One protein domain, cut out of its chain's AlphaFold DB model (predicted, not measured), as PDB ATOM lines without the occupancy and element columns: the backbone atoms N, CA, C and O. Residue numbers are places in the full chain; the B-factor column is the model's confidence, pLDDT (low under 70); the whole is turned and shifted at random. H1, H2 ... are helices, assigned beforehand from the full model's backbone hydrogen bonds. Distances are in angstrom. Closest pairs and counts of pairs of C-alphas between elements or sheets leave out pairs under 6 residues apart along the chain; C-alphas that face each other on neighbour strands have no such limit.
ATOM      1  N   VAL A 114      55.705 -16.143 -40.332       58.81
ATOM      2  CA  VAL A 114      55.691 -15.730 -38.927       58.81
ATOM      3  C   VAL A 114      56.782 -16.525 -38.205       58.81
ATOM      4  O   VAL A 114      56.930 -17.717 -38.473       58.81
ATOM      5  N   PRO A 115      57.575 -15.911 -37.306       71.06
ATOM      6  CA  PRO A 115      58.567 -16.635 -36.518       71.06
ATOM      7  C   PRO A 115      57.944 -17.875 -35.867       71.06
ATOM      8  O   PRO A 115      56.892 -17.763 -35.241       71.06
ATOM      9  N   ALA A 116      58.602 -19.035 -35.966       62.72
ATOM     10  CA  ALA A 116      58.088 -20.320 -35.468       62.72
ATOM     11  C   ALA A 116      57.635 -20.271 -33.998       62.72
ATOM     12  O   ALA A 116      56.695 -20.950 -33.599       62.72
ATOM     13  N   VAL A 117      58.262 -19.401 -33.203       65.62
ATOM     14  CA  VAL A 117      57.872 -19.135 -31.816       65.62
ATOM     15  C   VAL A 117      56.465 -18.546 -31.736       65.62
ATOM     16  O   VAL A 117      55.677 -18.990 -30.918       65.62
ATOM     17  N   LEU A 118      56.107 -17.589 -32.596       62.62
ATOM     18  CA  LEU A 118      54.765 -17.001 -32.610       62.62
ATOM     19  C   LEU A 118      53.710 -18.001 -33.084       62.62
ATOM     20  O   LEU A 118      52.599 -17.981 -32.569       62.62
ATOM     21  N   CYS A 119      54.067 -18.906 -33.994       63.47
ATOM     22  CA  CYS A 119      53.182 -19.991 -34.405       63.47
ATOM     23  C   CYS A 119      52.918 -20.987 -33.270       63.47
ATOM     24  O   CYS A 119      51.771 -21.264 -32.934       63.47
ATOM     25  N   ALA A 120      53.985 -21.452 -32.617       64.69
ATOM     26  CA  ALA A 120      53.880 -22.352 -31.478       64.69
ATOM     27  C   ALA A 120      53.115 -21.697 -30.321       64.69
ATOM     28  O   ALA A 120      52.302 -22.342 -29.673       64.69
ATOM     29  N   LEU A 121      53.323 -20.400 -30.078       62.06
ATOM     30  CA  LEU A 121      52.548 -19.654 -29.089       62.06
ATOM     31  C   LEU A 121      51.079 -19.541 -29.513       62.06
ATOM     32  O   LEU A 121      50.212 -19.707 -28.672       62.06
ATOM     33  N   ASN A 122      50.776 -19.315 -30.789       61.94
ATOM     34  CA  ASN A 122      49.400 -19.263 -31.283       61.94
ATOM     35  C   ASN A 122      48.658 -20.597 -31.107       61.94
ATOM     36  O   ASN A 122      47.477 -20.611 -30.760       61.94
ATOM     37  N   GLU A 123      49.366 -21.705 -31.303       60.97
ATOM     38  CA  GLU A 123      48.854 -23.063 -31.124       60.97
ATOM     39  C   GLU A 123      48.714 -23.434 -29.639       60.97
ATOM     40  O   GLU A 123      47.705 -24.002 -29.229       60.97
ATOM     41  N   VAL A 124      49.663 -23.012 -28.797       56.84
ATOM     42  CA  VAL A 124      49.641 -23.244 -27.341       56.84
ATOM     43  C   VAL A 124      48.641 -22.331 -26.617       56.84
ATOM     44  O   VAL A 124      48.020 -22.753 -25.643       56.84
ATOM     45  N   PHE A 125      48.451 -21.096 -27.083       61.53
ATOM     46  CA  PHE A 125      47.468 -20.145 -26.548       61.53
ATOM     47  C   PHE A 125      46.120 -20.196 -27.273       61.53
ATOM     48  O   PHE A 125      45.193 -19.512 -26.851       61.53
ATOM     49  N   GLY A 126      45.985 -21.024 -28.311       57.31
ATOM     50  CA  GLY A 126      44.705 -21.373 -28.915       57.31
ATOM     51  C   GLY A 126      43.949 -20.199 -29.538       57.31
ATOM     52  O   GLY A 126      42.740 -20.094 -29.348       57.31
ATOM     53  N   PHE A 127      44.607 -19.350 -30.333       57.25
ATOM     54  CA  PHE A 127      43.906 -18.357 -31.171       57.25
ATOM     55  C   PHE A 127      43.371 -18.984 -32.478       57.25
ATOM     56  O   PHE A 127      43.252 -18.331 -33.507       57.25
ATOM     57  N   SER A 128      43.050 -20.279 -32.456       55.28
ATOM     58  CA  SER A 128      42.537 -21.041 -33.604       55.28
ATOM     59  C   SER A 128      41.009 -20.914 -33.772       55.28
ATOM     60  O   SER A 128      40.364 -21.806 -34.310       55.28
ATOM     61  N   GLY A 129      40.392 -19.829 -33.294       50.78
ATOM     62  CA  GLY A 129      38.961 -19.558 -33.524       50.78
ATOM     63  C   GLY A 129      37.972 -20.313 -32.624       50.78
ATOM     64  O   GLY A 129      36.766 -20.169 -32.787       50.78
ATOM     65  N   GLY A 130      38.438 -21.076 -31.632       53.94
ATOM     66  CA  GLY A 130      37.555 -21.686 -30.635       53.94
ATOM     67  C   GLY A 130      37.050 -20.655 -29.620       53.94
ATOM     68  O   GLY A 130      37.817 -20.194 -28.774       53.94
ATOM     69  N   SER A 131      35.751 -20.342 -29.635       56.31
ATOM     70  CA  SER A 131      35.090 -19.329 -28.785       56.31
ATOM     71  C   SER A 131      35.267 -19.512 -27.264       56.31
ATOM     72  O   SER A 131      34.911 -18.630 -26.486       56.31
ATOM     73  N   PHE A 132      35.811 -20.648 -26.817       58.62
ATOM     74  CA  PHE A 132      35.971 -21.015 -25.406       58.62
ATOM     75  C   PHE A 132      37.320 -20.628 -24.787       58.62
ATOM     76  O   PHE A 132      37.420 -20.516 -23.564       58.62
ATOM     77  N   VAL A 133      38.359 -20.392 -25.592       65.12
ATOM     78  CA  VAL A 133      39.707 -20.084 -25.081       65.12
ATOM     79  C   VAL A 133      39.764 -18.742 -24.326       65.12
ATOM     80  O   VAL A 133      40.312 -18.715 -23.219       65.12
ATOM     81  N   PRO A 134      39.123 -17.651 -24.802       66.75
ATOM     82  CA  PRO A 134      39.065 -16.395 -24.051       66.75
ATOM     83  C   PRO A 134      38.347 -16.544 -22.700       66.75
ATOM     84  O   PRO A 134      38.748 -15.936 -21.710       66.75
ATOM     85  N   LEU A 135      37.316 -17.395 -22.638       68.12
ATOM     86  CA  LEU A 135      36.554 -17.682 -21.418       68.12
ATOM     87  C   LEU A 135      37.391 -18.442 -20.380       68.12
ATOM     88  O   LEU A 135      37.367 -18.094 -19.199       68.12
ATOM     89  N   LEU A 136      38.173 -19.438 -20.804       72.44
ATOM     90  CA  LEU A 136      39.073 -20.185 -19.916       72.44
ATOM     91  C   LEU A 136      40.220 -19.313 -19.390       72.44
ATOM     92  O   LEU A 136      40.581 -19.401 -18.213       72.44
ATOM     93  N   LEU A 137      40.763 -18.425 -20.225       77.06
ATOM     94  CA  LEU A 137      41.766 -17.448 -19.799       77.06
ATOM     95  C   LEU A 137      41.198 -16.460 -18.776       77.06
ATOM     96  O   LEU A 137      41.835 -16.183 -17.761       77.06
ATOM     97  N   LEU A 138      39.972 -15.984 -18.987       78.94
ATOM     98  CA  LEU A 138      39.305 -15.089 -18.044       78.94
ATOM     99  C   LEU A 138      39.052 -15.792 -16.702       78.94
ATOM    100  O   LEU A 138      39.348 -15.232 -15.645       78.94
ATOM    101  N   PHE A 139      38.589 -17.045 -16.733       81.38
ATOM    102  CA  PHE A 139      38.340 -17.827 -15.524       81.38
ATOM    103  C   PHE A 139      39.628 -18.155 -14.758       81.38
ATOM    104  O   PHE A 139      39.688 -17.986 -13.539       81.38
ATOM    105  N   SER A 140      40.680 -18.575 -15.464       82.06
ATOM    106  CA  SER A 140      41.979 -18.878 -14.851       82.06
ATOM    107  C   SER A 140      42.631 -17.636 -14.233       82.06
ATOM    108  O   SER A 140      43.128 -17.704 -13.109       82.06
ATOM    109  N   SER A 141      42.548 -16.482 -14.902       87.19
ATOM    110  CA  SER A 141      43.024 -15.196 -14.379       87.19
ATOM    111  C   SER A 141      42.256 -14.767 -13.123       87.19
ATOM    112  O   SER A 141      42.858 -14.420 -12.104       87.19
ATOM    113  N   ALA A 142      40.923 -14.878 -13.139       87.00
ATOM    114  CA  ALA A 142      40.088 -14.571 -11.979       87.00
ATOM    115  C   ALA A 142      40.389 -15.493 -10.783       87.00
ATOM    116  O   ALA A 142      40.476 -15.023  -9.646       87.00
ATOM    117  N   ALA A 143      40.602 -16.789 -11.028       88.62
ATOM    118  CA  ALA A 143      40.982 -17.745  -9.992       88.62
ATOM    119  C   ALA A 143      42.340 -17.393  -9.359       88.62
ATOM    120  O   ALA A 143      42.473 -17.403  -8.135       88.62
ATOM    121  N   LEU A 144      43.327 -17.009 -10.172       88.25
ATOM    122  CA  LEU A 144      44.641 -16.560  -9.704       88.25
ATOM    123  C   LEU A 144      44.548 -15.304  -8.831       88.25
ATOM    124  O   LEU A 144      45.146 -15.256  -7.754       88.25
ATOM    125  N   LEU A 145      43.758 -14.312  -9.249       91.75
ATOM    126  CA  LEU A 145      43.522 -13.096  -8.466       91.75
ATOM    127  C   LEU A 145      42.858 -13.399  -7.118       91.75
ATOM    128  O   LEU A 145      43.208 -12.790  -6.106       91.75
ATOM    129  N   LEU A 146      41.940 -14.367  -7.080       89.56
ATOM    130  CA  LEU A 146      41.278 -14.797  -5.851       89.56
ATOM    131  C   LEU A 146      42.265 -15.470  -4.889       89.56
ATOM    132  O   LEU A 146      42.270 -15.156  -3.696       89.56
ATOM    133  N   VAL A 147      43.143 -16.338  -5.402       89.00
ATOM    134  CA  VAL A 147      44.217 -16.961  -4.611       89.00
ATOM    135  C   VAL A 147      45.165 -15.897  -4.053       89.00
ATOM    136  O   VAL A 147      45.434 -15.897  -2.851       89.00
ATOM    137  N   LEU A 148      45.607 -14.942  -4.879       87.75
ATOM    138  CA  LEU A 148      46.462 -13.835  -4.434       87.75
ATOM    139  C   LEU A 148      45.791 -13.002  -3.338       87.75
ATOM    140  O   LEU A 148      46.406 -12.706  -2.312       87.75
ATOM    141  N   TRP A 149      44.519 -12.653  -3.524       88.94
ATOM    142  CA  TRP A 149      43.750 -11.899  -2.539       88.94
ATOM    143  C   TRP A 149      43.617 -12.655  -1.210       88.94
ATOM    144  O   TRP A 149      43.781 -12.067  -0.137       88.94
ATOM    145  N   ALA A 150      43.381 -13.969  -1.263       83.44
ATOM    146  CA  ALA A 150      43.303 -14.818  -0.079       83.44
ATOM    147  C   ALA A 150      44.638 -14.866   0.682       83.44
ATOM    148  O   ALA A 150      44.645 -14.710   1.906       83.44
ATOM    149  N   MET A 151      45.763 -15.006  -0.028       83.56
ATOM    150  CA  MET A 151      47.096 -14.983   0.584       83.56
ATOM    151  C   MET A 151      47.402 -13.627   1.224       83.56
ATOM    152  O   MET A 151      47.822 -13.583   2.382       83.56
ATOM    153  N   LEU A 152      47.111 -12.514   0.538       83.12
ATOM    154  CA  LEU A 152      47.312 -11.169   1.091       83.12
ATOM    155  C   LEU A 152      46.515 -10.967   2.385       83.12
ATOM    156  O   LEU A 152      47.022 -10.419   3.365       83.12
ATOM    157  N   LYS A 153      45.267 -11.437   2.412       77.25
ATOM    158  CA  LYS A 153      44.387 -11.319   3.576       77.25
ATOM    159  C   LYS A 153      44.848 -12.172   4.760       77.25
ATOM    160  O   LYS A 153      44.585 -11.799   5.903       77.25
ATOM    161  N   MET A 154      45.516 -13.299   4.513       67.38
ATOM    162  CA  MET A 154      46.126 -14.107   5.575       67.38
ATOM    163  C   MET A 154      47.426 -13.485   6.093       67.38
ATOM    164  O   MET A 154      47.655 -13.492   7.300       67.38
ATOM    165  N   HIS A 155      48.228 -12.868   5.223       62.66
ATOM    166  CA  HIS A 155      49.493 -12.244   5.620       62.66
ATOM    167  C   HIS A 155      49.302 -11.018   6.533       62.66
ATOM    168  O   HIS A 155      50.088 -10.799   7.448       62.66
ATOM    169  N   HIS A 156      48.210 -10.264   6.363       59.31
ATOM    170  CA  HIS A 156      47.862  -9.137   7.242       59.31
ATOM    171  C   HIS A 156      47.287  -9.557   8.611       59.31
ATOM    172  O   HIS A 156      46.992  -8.697   9.438       59.31
ATOM    173  N   LYS A 157      47.096 -10.861   8.868       56.91
ATOM    174  CA  LYS A 157      46.567 -11.377  10.144       56.91
ATOM    175  C   LYS A 157      47.634 -11.855  11.127       56.91
ATOM    176  O   LYS A 157      47.267 -12.250  12.229       56.91
ATOM    177  N   HIS A 158      48.915 -11.791  10.768       51.72
ATOM    178  CA  HIS A 158      50.008 -11.968  11.720       51.72
ATOM    179  C   HIS A 158      50.502 -10.596  12.189       51.72
ATOM    180  O   HIS A 158      51.366 -10.010  11.534       51.72
TER     181      HIS A 158
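What this domain is: This is residues 114 to 158 of the 176 residues of an uncharacterized protein of Candidatus Kaiserbacteria bacterium (UniProt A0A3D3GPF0). A short helix, H1, and a long, straight helix, H2, make an open L, with a loop of residues 125 to 132 at the corner. The two helices do not pack on each other, and residues 138 to 158 stick out as a bare arm that makes most of the length. The printed part has 45 residues, all helix by class, in the order H1, H2, with no named strand. It is extended, with a radius of gyration of the C-alphas of 16.3 A, and spans 51 by 23 by 9 A.

How they stand to each other: H1, residues 116 to 124, is apart from H2, residues 133 to 155, with no C-alpha of the one within 8 A of the other. A short link of 8 residues joins them. In both helices every O i to N i+4 pair is within hydrogen-bond range. Residues 138 to 158, of which 138 to 155 belong to H2, stand free.

Where its parts are: H1 begins at C-alpha 116 (58.088, -20.320, -35.468). H2 runs 33.2 A from C-alpha 133 (39.707, -20.084, -25.081) to C-alpha 155 (49.493, -12.244, 5.620).

The domain as a whole: The C-alphas farthest apart, of Val 114 and His 158, are 51.1 A apart. The printed part has no cut. The pLDDT is under 70 at residues 114, 116 to 135 and 154 to 158.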